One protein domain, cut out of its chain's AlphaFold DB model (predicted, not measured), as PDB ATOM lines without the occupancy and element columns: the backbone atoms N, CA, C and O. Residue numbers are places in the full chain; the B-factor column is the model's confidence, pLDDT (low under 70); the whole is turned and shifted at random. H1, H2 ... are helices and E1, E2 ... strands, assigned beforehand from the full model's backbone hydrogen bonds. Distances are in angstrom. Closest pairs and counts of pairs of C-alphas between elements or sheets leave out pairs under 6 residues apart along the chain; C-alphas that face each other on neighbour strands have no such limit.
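This is residues 36 to 131 of the 132 residues of the protein "DUF2829 domain-containing protein" of Parabacteroides sp. CH2-D42-20 (UniProt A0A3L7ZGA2). The model has two lobes joined by a narrow two-stranded arm: a larger body with the sheet E2, E5, E6, the small pair E1 and E7 and helices H1 and H4, and a small head made by the helical hairpin H2 and H3. The strands E3 and E4 run side by side as the arm between them, and the whole is loose, with a radius of gyration of the C-alphas of 16.1 A. The printed part has 96 residues, with four named helices and seven named strands in the order H1 E1 E2 E3 H2 H3 E4 E5 E6 H4 E7, in the mixed class of helices and strands. The three sheets, E2 - E5 - E6, E1 - E7 and E3 - E4, are antiparallel, and the C-alphas span 46 by 26 by 22 A.

Find C-alpha 38 at (91.431, 92.346, 116.651); from there H1 runs to residue 46, 12.4 A. Next come E1, residues 51 to 53, E2, residues 61 to 65, 14.0 A long, and E3, residues 69 to 71. H2 is residues 73 to 78, and H3 runs 12.2 A over residues 84 to 92, ending at C-alpha 92 at (63.854, 106.404, 90.975). Then read E4, residues 97 to 99, E5, residues 103 to 107, 13.5 A long, E6, residues 112 to 115, 10.4 A long, H4, residues 120 to 123, and E7, residues 128 to 130, which ends at C-alpha 130 at (93.038, 103.191, 120.429).

Start at the inner strand E5: N 62 and O 106 are 3.0 A apart towards E2, and N 105 and O 114 are 2.8 A apart towards E6, with which E5 forms a hairpin. H1 only grazes this sheet, with its residues 41 to 46. H1 and H4 only just touch, with 3 pairs of C-alphas within 8 A, the closest those of Phe 38 and Val 123 at 5.3 A. E1 and E7 are antiparallel, with N 52 and O 129 2.8 A apart; the closest C-alphas of E1 and E2, those of Arg 52 and Met 62, are 4.6 A apart. Along the arm, N 71 of E3 and O 97 of E4 are 2.8 A apart. H2 and H3 only just touch, with 3 pairs, the closest C-alphas being Ile 76 and Lys 87 at 6.6 A, at a shallow tilt of 5 degrees, opposite ways. H2 and H3 are apart from H1. Every O i to N i+4 pair is within hydrogen-bond range in H1 and H3, 1 of 2 in H2, and H4 is too short for such a pair.

The two C-alphas farthest apart, those of Lys 92 and Glu 126, are 46.0 A apart. The printed part has no cut; no link is long, and that from E1 to E2, 7 residues, is short. Mean pLDDT of the printed part is 93.9, and residues 57 to 58 are under 70.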
ATOM      1  N   LEU A  36      96.641  95.289 121.656       92.19
ATOM      2  CA  LEU A  36      95.315  94.674 121.643       92.19
ATOM      3  C   LEU A  36      95.189  93.702 120.465       92.19
ATOM      4  O   LEU A  36      95.783  93.890 119.405       92.19
ATOM      5  N   ASN A  37      94.349  92.684 120.613       95.12
ATOM      6  CA  ASN A  37      93.935  91.847 119.492       95.12
ATOM      7  C   ASN A  37      92.770  92.470 118.709       95.12
ATOM      8  O   ASN A  37      92.081  93.382 119.177       95.12
ATOM      9  N   PHE A  38      92.509  91.906 117.532       96.50
ATOM     10  CA  PHE A  38      91.431  92.346 116.651       96.50
ATOM     11  C   PHE A  38      90.048  92.379 117.324       96.50
ATOM     12  O   PHE A  38      89.306  93.344 117.168       96.50
ATOM     13  N   GLY A  39      89.696  91.362 118.118       95.88
ATOM     14  CA  GLY A  39      88.403  91.307 118.809       95.88
ATOM     15  C   GLY A  39      88.202  92.471 119.783       95.88
ATOM     16  O   GLY A  39      87.139  93.087 119.795       95.88
ATOM     17  N   GLN A  40      89.239  92.831 120.543       95.25
ATOM     18  CA  GLN A  40      89.213  94.001 121.429       95.25
ATOM     19  C   GLN A  40      89.082  95.303 120.629       95.25
ATOM     20  O   GLN A  40      88.291  96.171 120.997       95.25
ATOM     21  N   ALA A  41      89.809  95.425 119.515       94.94
ATOM     22  CA  ALA A  41      89.693  96.557 118.597       94.94
ATOM     23  C   ALA A  41      88.256  96.740 118.074       94.94
ATOM     24  O   ALA A  41      87.737  97.858 118.073       94.94
ATOM     25  N   ILE A  42      87.574  95.653 117.697       96.31
ATOM     26  CA  ILE A  42      86.173  95.706 117.260       96.31
ATOM     27  C   ILE A  42      85.233  96.169 118.381       96.31
ATOM     28  O   ILE A  42      84.327  96.959 118.119       96.31
ATOM     29  N   GLU A  43      85.432  95.727 119.625       95.69
ATOM     30  CA  GLU A  43      84.616  96.209 120.752       95.69
ATOM     31  C   GLU A  43      84.811  97.713 121.002       95.69
ATOM     32  O   GLU A  43      83.839  98.431 121.243       95.69
ATOM     33  N   TYR A  44      86.031  98.230 120.836       94.19
ATOM     34  CA  TYR A  44      86.278  99.672 120.904       94.19
ATOM     35  C   TYR A  44      85.642 100.450 119.743       94.19
ATOM     36  O   TYR A  44      85.046 101.502 119.981       94.19
ATOM     37  N   LEU A  45      85.666  99.914 118.518       94.69
ATOM     38  CA  LEU A  45      84.931 100.495 117.385       94.69
ATOM     39  C   LEU A  45      83.421 100.543 117.644       94.69
ATOM     40  O   LEU A  45      82.768 101.545 117.350       94.69
ATOM     41  N   LYS A  46      82.842  99.474 118.207       94.25
ATOM     42  CA  LYS A  46      81.421  99.447 118.595       94.25
ATOM     43  C   LYS A  46      81.098 100.506 119.646       94.25
ATOM     44  O   LYS A  46      80.019 101.090 119.577       94.25
ATOM     45  N   ALA A  47      82.035 100.780 120.553       93.44
ATOM     46  CA  ALA A  47      81.939 101.846 121.547       93.44
ATOM     47  C   ALA A  47      82.165 103.263 120.973       93.44
ATOM     48  O   ALA A  47      82.109 104.234 121.724       93.44
ATOM     49  N   GLY A  48      82.406 103.400 119.663       92.44
ATOM     50  CA  GLY A  48      82.581 104.687 118.984       92.44
ATOM     51  C   GLY A  48      83.996 105.261 119.062       92.44
ATOM     52  O   GLY A  48      84.201 106.412 118.686       92.44
ATOM     53  N   LEU A  49      84.972 104.484 119.539       92.81
ATOM     54  CA  LEU A  49      86.374 104.895 119.552       92.81
ATOM     55  C   LEU A  49      87.045 104.569 118.220       92.81
ATOM     56  O   LEU A  49      86.669 103.617 117.542       92.81
ATOM     57  N   ALA A  50      88.071 105.340 117.873       94.38
ATOM     58  CA  ALA A  50      88.917 105.072 116.722       94.38
ATOM     59  C   ALA A  50      90.047 104.105 117.091       94.38
ATOM     60  O   ALA A  50      90.590 104.158 118.199       94.38
ATOM     61  N   ILE A  51      90.424 103.237 116.155       94.31
ATOM     62  CA  ILE A  51      91.507 102.263 116.343       94.31
ATOM     63  C   ILE A  51      92.614 102.462 115.312       94.31
ATOM     64  O   ILE A  51      92.393 103.026 114.244       94.31
ATOM     65  N   ARG A  52      93.806 101.957 115.613       93.75
ATOM     66  CA  ARG A  52      94.961 101.938 114.710       93.75
ATOM     67  C   ARG A  52      95.787 100.673 114.911       93.75
ATOM     68  O   ARG A  52      95.658 100.019 115.947       93.75
ATOM     69  N   ARG A  53      96.656 100.368 113.949       92.81
ATOM     70  CA  ARG A  53      97.695  99.338 114.075       92.81
ATOM     71  C   ARG A  53      99.077  99.953 114.017       92.81
ATOM     72  O   ARG A  53      99.314 100.843 113.201       92.81
ATOM     73  N   ASP A  54      99.996  99.417 114.810       89.31
ATOM     74  CA  ASP A  54     101.404  99.813 114.734       89.31
ATOM     75  C   ASP A  54     102.101  99.250 113.480       89.31
ATOM     76  O   ASP A  54     102.992  99.891 112.928       89.31
ATOM     77  N   GLY A  55     101.676  98.079 112.996       87.75
ATOM     78  CA  GLY A  55     102.257  97.390 111.842       87.75
ATOM     79  C   GLY A  55     101.762  97.850 110.471       87.75
ATOM     80  O   GLY A  55     102.176  97.276 109.463       87.75
ATOM     81  N   TRP A  56     100.876  98.849 110.380       89.31
ATOM     82  CA  TRP A  56     100.519  99.414 109.078       89.31
ATOM     83  C   TRP A  56     101.681 100.234 108.503       89.31
ATOM     84  O   TRP A  56     102.274 101.075 109.181       89.31
ATOM     85  N   ASN A  57     101.973 100.026 107.213       67.62
ATOM     86  CA  ASN A  57     102.943 100.820 106.456       67.62
ATOM     87  C   ASN A  57     102.363 102.212 106.164       67.62
ATOM     88  O   ASN A  57     101.910 102.506 105.061       67.62
ATOM     89  N   GLY A  58     102.339 103.048 107.198       61.47
ATOM     90  CA  GLY A  58     101.754 104.378 107.189       61.47
ATOM     91  C   GLY A  58     101.415 104.796 108.612       61.47
ATOM     92  O   GLY A  58     100.349 104.459 109.124       61.47
ATOM     93  N   LYS A  59     102.320 105.539 109.262       78.19
ATOM     94  CA  LYS A  59     101.972 106.247 110.504       78.19
ATOM     95  C   LYS A  59     100.804 107.185 110.193       78.19
ATOM     96  O   LYS A  59     100.827 107.811 109.143       78.19
ATOM     97  N   GLY A  60      99.802 107.259 111.064       87.06
ATOM     98  CA  GLY A  60      98.632 108.123 110.864       87.06
ATOM     99  C   GLY A  60      97.451 107.487 110.125       87.06
ATOM    100  O   GLY A  60      96.515 108.184 109.735       87.06
ATOM    101  N   LEU A  61      97.473 106.163 109.940       94.25
ATOM    102  CA  LEU A  61      96.289 105.398 109.557       94.25
ATOM    103  C   LEU A  61      95.446 105.052 110.787       94.25
ATOM    104  O   LEU A  61      95.953 104.528 111.782       94.25
ATOM    105  N   MET A  62      94.145 105.304 110.691       95.44
ATOM    106  CA  MET A  62      93.171 104.988 111.733       95.44
ATOM    107  C   MET A  62      91.841 104.544 111.138       95.44
ATOM    108  O   MET A  62      91.514 104.878 110.003       95.44
ATOM    109  N   VAL A  63      91.075 103.785 111.911       96.75
ATOM    110  CA  VAL A  63      89.776 103.257 111.508       96.75
ATOM    111  C   VAL A  63      88.685 103.770 112.429       96.75
ATOM    112  O   VAL A  63      88.842 103.785 113.652       96.75
ATOM    113  N   PHE A  64      87.551 104.116 111.824       94.88
ATOM    114  CA  PHE A  64      86.342 104.559 112.507       94.88
ATOM    115  C   PHE A  64      85.149 103.711 112.087       94.88
ATOM    116  O   PHE A  64      84.986 103.390 110.908       94.88
ATOM    117  N   LYS A  65      84.256 103.436 113.036       94.88
ATOM    118  CA  LYS A  65      82.922 102.924 112.732       94.88
ATOM    119  C   LYS A  65      82.004 104.103 112.437       94.88
ATOM    120  O   LYS A  65      81.833 104.979 113.281       94.88
ATOM    121  N   GLN A  66      81.384 104.110 111.264       91.62
ATOM    122  CA  GLN A  66      80.391 105.123 110.934       91.62
ATOM    123  C   GLN A  66      79.105 104.877 111.728       91.62
ATOM    124  O   GLN A  66      78.684 103.738 111.971       91.62
ATOM    125  N   VAL A  67      78.489 105.974 112.160       90.81
ATOM    126  CA  VAL A  67      77.167 105.946 112.784       90.81
ATOM    127  C   VAL A  67      76.148 105.605 111.692       90.81
ATOM    128  O   VAL A  67      76.210 106.219 110.624       90.81
ATOM    129  N   PRO A  68      75.240 104.634 111.913       92.56
ATOM    130  CA  PRO A  68      74.172 104.362 110.963       92.56
ATOM    131  C   PRO A  68      73.382 105.631 110.656       92.56
ATOM    132  O   PRO A  68      73.042 106.380 111.573       92.56
ATOM    133  N   ALA A  69      73.104 105.874 109.381       93.75
ATOM    134  CA  ALA A  69      72.484 107.114 108.940       93.75
ATOM    135  C   ALA A  69      71.462 106.847 107.839       93.75
ATOM    136  O   ALA A  69      71.762 106.137 106.878       93.75
ATOM    137  N   HIS A  70      70.288 107.458 107.992       96.12
ATOM    138  CA  HIS A  70      69.264 107.533 106.959       96.12
ATOM    139  C   HIS A  70      69.452 108.835 106.183       96.12
ATOM    140  O   HIS A  70      69.365 109.923 106.755       96.12
ATOM    141  N   ILE A  71      69.759 108.726 104.895       96.62
ATOM    142  CA  ILE A  71      70.030 109.867 104.025       96.62
ATOM    143  C   ILE A  71      68.856 110.048 103.073       96.62
ATOM    144  O   ILE A  71      68.648 109.242 102.165       96.62
ATOM    145  N   GLU A  72      68.115 111.132 103.272       97.19
ATOM    146  CA  GLU A  72      66.957 111.483 102.454       97.19
ATOM    147  C   GLU A  72      67.352 112.094 101.099       97.19
ATOM    148  O   GLU A  72      68.480 112.557 100.885       97.19
ATOM    149  N   SER A  73      66.389 112.126 100.175       96.00
ATOM    150  CA  SER A  73      66.542 112.625  98.801       96.00
ATOM    151  C   SER A  73      67.165 114.022  98.726       96.00
ATOM    152  O   SER A  73      68.058 114.260  97.909       96.00
ATOM    153  N   GLU A  74      66.767 114.931  99.615       95.88
ATOM    154  CA  GLU A  74      67.273 116.307  99.681       95.88
ATOM    155  C   GLU A  74      68.790 116.375  99.890       95.88
ATOM    156  O   GLU A  74      69.470 117.245  99.330       95.88
ATOM    157  N   ILE A  75      69.332 115.441 100.675       97.12
ATOM    158  CA  ILE A  75      70.769 115.315 100.911       97.12
ATOM    159  C   ILE A  75      71.425 114.636  99.708       97.12
ATOM    160  O   ILE A  75      72.453 115.124  99.235       97.12
ATOM    161  N   ILE A  76      70.817 113.576  99.157       97.00
ATOM    162  CA  ILE A  76      71.334 112.829  97.992       97.00
ATOM    163  C   ILE A  76      71.622 113.759  96.810       97.00
ATOM    164  O   ILE A  76      72.682 113.663  96.185       97.00
ATOM    165  N   HIS A  77      70.733 114.715  96.534       95.50
ATOM    166  CA  HIS A  77      70.949 115.705  95.477       95.50
ATOM    167  C   HIS A  77      72.244 116.509  95.672       95.50
ATOM    168  O   HIS A  77      72.961 116.778  94.701       95.50
ATOM    169  N   LYS A  78      72.586 116.831  96.924       97.06
ATOM    170  CA  LYS A  78      73.748 117.648  97.307       97.06
ATOM    171  C   LYS A  78      75.035 116.839  97.496       97.06
ATOM    172  O   LYS A  78      76.103 117.435  97.606       97.06
ATOM    173  N   MET A  79      74.972 115.504  97.506       96.56
ATOM    174  CA  MET A  79      76.159 114.658  97.670       96.56
ATOM    175  C   MET A  79      77.135 114.854  96.504       96.56
ATOM    176  O   MET A  79      76.812 114.563  95.352       96.56
ATOM    177  N   GLN A  80      78.345 115.328  96.806       96.50
ATOM    178  CA  GLN A  80      79.433 115.462  95.828       96.50
ATOM    179  C   GLN A  80      80.106 114.117  95.521       96.50
ATOM    180  O   GLN A  80      80.735 113.960  94.481       96.50
ATOM    181  N   SER A  81      79.943 113.134  96.408       93.56
ATOM    182  CA  SER A  81      80.520 111.794  96.294       93.56
ATOM    183  C   SER A  81      79.785 110.871  95.316       93.56
ATOM    184  O   SER A  81      80.253 109.762  95.071       93.56
ATOM    185  N   LEU A  82      78.644 111.294  94.757       96.69
ATOM    186  CA  LEU A  82      77.852 110.494  93.820       96.69
ATOM    187  C   LEU A  82      77.729 111.192  92.457       96.69
ATOM    188  O   LEU A  82      77.332 112.362  92.412       96.69
ATOM    189  N   PRO A  83      77.985 110.492  91.335       97.44
ATOM    190  CA  PRO A  83      77.684 111.017  90.007       97.44
ATOM    191  C   PRO A  83      76.167 111.112  89.787       97.44
ATOM    192  O   PRO A  83      75.390 110.383  90.409       97.44
ATOM    193  N   GLN A  84      75.736 111.978  88.864       97.38
ATOM    194  CA  GLN A  84      74.309 112.221  88.612       97.38
ATOM    195  C   GLN A  84      73.545 110.936  88.256       97.38
ATOM    196  O   GLN A  84      72.490 110.678  88.824       97.38
ATOM    197  N   SER A  85      74.124 110.075  87.414       97.94
ATOM    198  CA  SER A  85      73.509 108.800  87.028       97.94
ATOM    199  C   SER A  85      73.228 107.872  88.218       97.94
ATOM    200  O   SER A  85      72.222 107.166  88.219       97.94
ATOM    201  N   ALA A  86      74.073 107.885  89.253       97.69
ATOM    202  CA  ALA A  86      73.842 107.110  90.470       97.69
ATOM    203  C   ALA A  86      72.713 107.717  91.316       97.69
ATOM    204  O   ALA A  86      71.861 106.982  91.814       97.69
ATOM    205  N   LYS A  87      72.669 109.053  91.436       97.81
ATOM    206  CA  LYS A  87      71.580 109.761  92.130       97.81
ATOM    207  C   LYS A  87      70.230 109.435  91.497       97.81
ATOM    208  O   LYS A  87      69.300 109.076  92.213       97.81
ATOM    209  N   ASP A  88      70.148 109.480  90.169       97.94
ATOM    210  CA  ASP A  88      68.911 109.213  89.429       97.94
ATOM    211  C   ASP A  88      68.385 107.792  89.687       97.94
ATOM    212  O   ASP A  88      67.188 107.600  89.903       97.94
ATOM    213  N   LEU A  89      69.275 106.791  89.733       98.19
ATOM    214  CA  LEU A  89      68.908 105.407  90.050       98.19
ATOM    215  C   LEU A  89      68.361 105.258  91.477       98.19
ATOM    216  O   LEU A  89      67.354 104.576  91.678       98.19
ATOM    217  N   ILE A  90      68.993 105.905  92.460       97.75
ATOM    218  CA  ILE A  90      68.571 105.848  93.869       97.75
ATOM    219  C   ILE A  90      67.207 106.524  94.050       97.75
ATOM    220  O   ILE A  90      66.315 105.958  94.691       97.75
ATOM    221  N   LEU A  91      67.031 107.701  93.444       96.75
ATOM    222  CA  LEU A  91      65.811 108.504  93.532       96.75
ATOM    223  C   LEU A  91      64.628 107.861  92.810       96.75
ATOM    224  O   LEU A  91      63.513 107.897  93.320       96.75
ATOM    225  N   LYS A  92      64.869 107.216  91.662       97.31
ATOM    226  CA  LYS A  92      63.854 106.404  90.975       97.31
ATOM    227  C   LYS A  92      63.456 105.166  91.786       97.31
ATOM    228  O   LYS A  92      62.343 104.670  91.637       97.31
ATOM    229  N   GLY A  93      64.389 104.639  92.581       96.38
ATOM    230  CA  GLY A  93      64.186 103.490  93.453       96.38
ATOM    231  C   GLY A  93      63.442 103.856  94.735       96.38
ATOM    232  O   GLY A  93      62.245 104.130  94.725       96.38
ATOM    233  N   LYS A  94      64.142 103.780  95.870       96.88
ATOM    234  CA  LYS A  94      63.560 104.032  97.198       96.88
ATOM    235  C   LYS A  94      63.603 105.501  97.617       96.88
ATOM    236  O   LYS A  94      62.872 105.866  98.530       96.88
ATOM    237  N   GLY A  95      64.431 106.326  96.977       96.94
ATOM    238  CA  GLY A  95      64.542 107.748  97.304       96.94
ATOM    239  C   GLY A  95      65.433 108.083  98.502       96.94
ATOM    240  O   GLY A  95      65.550 109.257  98.834       96.94
ATOM    241  N   PHE A  96      66.076 107.094  99.126       97.12
ATOM    242  CA  PHE A  96      66.958 107.277 100.280       97.12
ATOM    243  C   PHE A  96      68.151 106.307 100.245       97.12
ATOM    244  O   PHE A  96      68.141 105.324  99.497       97.12
ATOM    245  N   ILE A  97      69.166 106.572 101.074       96.31
ATOM    246  CA  ILE A  97      70.299 105.672 101.340       96.31
ATOM    247  C   ILE A  97      70.352 105.391 102.841       96.31
ATOM    248  O   ILE A  97      70.452 106.324 103.632       96.31
ATOM    249  N   ASP A  98      70.357 104.115 103.221       95.75
ATOM    250  CA  ASP A  98      70.673 103.696 104.586       95.75
ATOM    251  C   ASP A  98      72.122 103.220 104.658       95.75
ATOM    252  O   ASP A  98      72.485 102.181 104.100       95.75
ATOM    253  N   TYR A  99      72.961 103.963 105.375       92.62
ATOM    254  CA  TYR A  99      74.286 103.484 105.739       92.62
ATOM    255  C   TYR A  99      74.179 102.589 106.969       92.62
ATOM    256  O   TYR A  99      73.793 103.032 108.051       92.62
ATOM    257  N   THR A 100      74.562 101.321 106.819       90.25
ATOM    258  CA  THR A 100      74.565 100.337 107.907       90.25
ATOM    259  C   THR A 100      75.921  99.652 108.004       90.25
ATOM    260  O   THR A 100      76.454  99.210 106.990       90.25
ATOM    261  N   ASN A 101      76.449  99.501 109.223       86.44
ATOM    262  CA  ASN A 101      77.640  98.688 109.521       86.44
ATOM    263  C   ASN A 101      78.893  99.035 108.694       86.44
ATOM    264  O   ASN A 101      79.656  98.148 108.322       86.44
ATOM    265  N   GLN A 102      79.117 100.320 108.418       91.00
ATOM    266  CA  GLN A 102      80.261 100.774 107.630       91.00
ATOM    267  C   GLN A 102      81.437 101.175 108.530       91.00
ATOM    268  O   GLN A 102      81.248 101.775 109.592       91.00
ATOM    269  N   CYS A 103      82.654 100.846 108.095       95.31
ATOM    270  CA  CYS A 103      83.888 101.365 108.674       95.31
ATOM    271  C   CYS A 103      84.746 102.036 107.598       95.31
ATOM    272  O   CYS A 103      84.815 101.588 106.451       95.31
ATOM    273  N   LEU A 104      85.415 103.098 108.018       95.06
ATOM    274  CA  LEU A 104      86.295 103.954 107.234       95.06
ATOM    275  C   LEU A 104      87.725 103.736 107.732       95.06
ATOM    276  O   LEU A 104      87.928 103.758 108.944       95.06
ATOM    277  N   ILE A 105      88.695 103.594 106.829       95.88
ATOM    278  CA  ILE A 105      90.114 103.811 107.127       95.88
ATOM    279  C   ILE A 105      90.520 105.188 106.605       95.88
ATOM    280  O   ILE A 105      90.262 105.542 105.457       95.88
ATOM    281  N   TYR A 106      91.138 105.981 107.466       96.06
ATOM    282  CA  TYR A 106      91.526 107.353 107.191       96.06
ATOM    283  C   TYR A 106      93.024 107.525 107.366       96.06
ATOM    284  O   TYR A 106      93.604 107.027 108.332       96.06
ATOM    285  N   ASN A 107      93.634 108.252 106.436       95.19
ATOM    286  CA  ASN A 107      95.029 108.653 106.498       95.19
ATOM    287  C   ASN A 107      95.114 110.138 106.845       95.19
ATOM    288  O   ASN A 107      94.855 110.990 105.994       95.19
ATOM    289  N   GLU A 108      95.522 110.452 108.073       94.38
ATOM    290  CA  GLU A 108      95.603 111.841 108.538       94.38
ATOM    291  C   GLU A 108      96.647 112.674 107.785       94.38
ATOM    292  O   GLU A 108      96.502 113.888 107.681       94.38
ATOM    293  N   ASN A 109      97.666 112.041 107.192       94.00
ATOM    294  CA  ASN A 109      98.703 112.768 106.459       94.00
ATOM    295  C   ASN A 109      98.245 113.220 105.070       94.00
ATOM    296  O   ASN A 109      98.825 114.144 104.507       94.00
ATOM    297  N   THR A 110      97.258 112.540 104.481       94.44
ATOM    298  CA  THR A 110      96.777 112.840 103.121       94.44
ATOM    299  C   THR A 110      95.334 113.325 103.092       94.44
ATOM    300  O   THR A 110      94.885 113.836 102.070       94.44
ATOM    301  N   GLY A 111      94.589 113.142 104.183       94.25
ATOM    302  CA  GLY A 111      93.146 113.356 104.225       94.25
ATOM    303  C   GLY A 111      92.343 112.301 103.458       94.25
ATOM    304  O   GLY A 111      91.134 112.462 103.303       94.25
ATOM    305  N   CYS A 112      92.987 111.237 102.965       94.12
ATOM    306  CA  CYS A 112      92.312 110.188 102.211       94.12
ATOM    307  C   CYS A 112      91.456 109.319 103.140       94.12
ATOM    308  O   CYS A 112      91.913 108.879 104.196       94.12
ATOM    309  N   ALA A 113      90.227 109.062 102.708       94.56
ATOM    310  CA  ALA A 113      89.230 108.256 103.385       94.56
ATOM    311  C   ALA A 113      88.812 107.116 102.452       94.56
ATOM    312  O   ALA A 113      88.320 107.378 101.355       94.56
ATOM    313  N   ASP A 114      88.994 105.871 102.885       93.94
ATOM    314  CA  ASP A 114      88.634 104.679 102.114       93.94
ATOM    315  C   ASP A 114      87.810 103.698 102.963       93.94
ATOM    316  O   ASP A 114      87.734 103.791 104.190       93.94
ATOM    317  N   SER A 115      87.164 102.744 102.306       94.00
ATOM    318  CA  SER A 115      86.501 101.620 102.952       94.00
ATOM    319  C   SER A 115      87.511 100.753 103.701       94.00
ATOM    320  O   SER A 115      88.517 100.307 103.147       94.00
ATOM    321  N   TRP A 116      87.239 100.481 104.978       95.50
ATOM    322  CA  TRP A 116      88.030  99.507 105.718       95.50
ATOM    323  C   TRP A 116      87.399  98.122 105.619       95.50
ATOM    324  O   TRP A 116      86.295  97.889 106.115       95.50
ATOM    325  N   VAL A 117      88.136  97.192 105.019       95.00
ATOM    326  CA  VAL A 117      87.814  95.764 105.012       95.00
ATOM    327  C   VAL A 117      88.983  95.034 105.674       95.00
ATOM    328  O   VAL A 117      90.073  95.017 105.098       95.00
ATOM    329  N   PRO A 118      88.811  94.459 106.878       94.94
ATOM    330  CA  PRO A 118      89.910  93.812 107.580       94.94
ATOM    331  C   PRO A 118      90.386  92.582 106.805       94.94
ATOM    332  O   PRO A 118      89.614  91.668 106.511       94.94
ATOM    333  N   SER A 119      91.679  92.550 106.494       95.06
ATOM    334  CA  SER A 119      92.336  91.371 105.934       95.06
ATOM    335  C   SER A 119      92.541  90.300 107.010       95.06
ATOM    336  O   SER A 119      92.487  90.573 108.207       95.06
ATOM    337  N   ILE A 120      92.866  89.066 106.614       97.12
ATOM    338  CA  ILE A 120      93.230  88.031 107.597       97.12
ATOM    339  C   ILE A 120      94.463  88.429 108.429       97.12
ATOM    340  O   ILE A 120      94.558  88.087 109.606       97.12
ATOM    341  N   SER A 121      95.369  89.217 107.841       94.56
ATOM    342  CA  SER A 121      96.520  89.791 108.538       94.56
ATOM    343  C   SER A 121      96.103  90.798 109.607       94.56
ATOM    344  O   SER A 121      96.770  90.892 110.630       94.56
ATOM    345  N   ASP A 122      95.011  91.537 109.396       95.50
ATOM    346  CA  ASP A 122      94.422  92.430 110.401       95.50
ATOM    347  C   ASP A 122      93.741  91.631 111.517       95.50
ATOM    348  O   ASP A 122      93.892  91.948 112.697       95.50
ATOM    349  N   VAL A 123      93.035  90.557 111.154       97.19
ATOM    350  CA  VAL A 123      92.321  89.692 112.104       97.19
ATOM    351  C   VAL A 123      93.275  88.977 113.066       97.19
ATOM    352  O   VAL A 123      92.973  88.861 114.252       97.19
ATOM    353  N   PHE A 124      94.427  88.504 112.585       96.00
ATOM    354  CA  PHE A 124      95.429  87.830 113.424       96.00
ATOM    355  C   PHE A 124      96.431  88.768 114.090       96.00
ATOM    356  O   PHE A 124      97.313  88.312 114.816       96.00
ATOM    357  N   ALA A 125      96.302  90.069 113.864       94.69
ATOM    358  CA  ALA A 125      97.174  91.038 114.480       94.69
ATOM    359  C   ALA A 125      96.884  91.227 115.972       94.69
ATOM    360  O   ALA A 125      95.736  91.198 116.428       94.69
ATOM    361  N   GLU A 126      97.954  91.474 116.720       93.94
ATOM    362  CA  GLU A 126      97.917  91.751 118.157       93.94
ATOM    363  C   GLU A 126      98.496  93.131 118.493       93.94
ATOM    364  O   GLU A 126      98.739  93.423 119.654       93.94
ATOM    365  N   ASP A 127      98.725  93.975 117.487       93.44
ATOM    366  CA  ASP A 127      99.335  95.306 117.582       93.44
ATOM    367  C   ASP A 127      98.304  96.440 117.452       93.44
ATOM    368  O   ASP A 127      98.616  97.534 116.972       93.44
ATOM    369  N   TRP A 128      97.057  96.170 117.844       94.00
ATOM    370  CA  TRP A 128      95.990  97.161 117.802       94.00
ATOM    371  C   TRP A 128      96.078  98.127 118.983       94.00
ATOM    372  O   TRP A 128      96.406  97.741 120.104       94.00
ATOM    373  N   GLY A 129      95.694  99.378 118.744       91.44
ATOM    374  CA  GLY A 129      95.597 100.422 119.759       91.44
ATOM    375  C   GLY A 129      94.424 101.364 119.503       91.44
ATOM    376  O   GLY A 129      93.879 101.417 118.403       91.44
ATOM    377  N   ILE A 130      94.043 102.123 120.530       90.56
ATOM    378  CA  ILE A 130      93.038 103.191 120.429       90.56
ATOM    379  C   ILE A 130      93.742 104.491 120.016       90.56
ATOM    380  O   ILE A 130      94.874 104.745 120.441       90.56
ATOM    381  N   VAL A 131      93.083 105.312 119.203       87.88
ATOM    382  CA  VAL A 131      93.500 106.699 118.942       87.88
ATOM    383  C   VAL A 131      92.882 107.587 120.026       87.88
ATOM    384  O   VAL A 131      91.664 107.560 120.213       87.88
TER     385      VAL A 131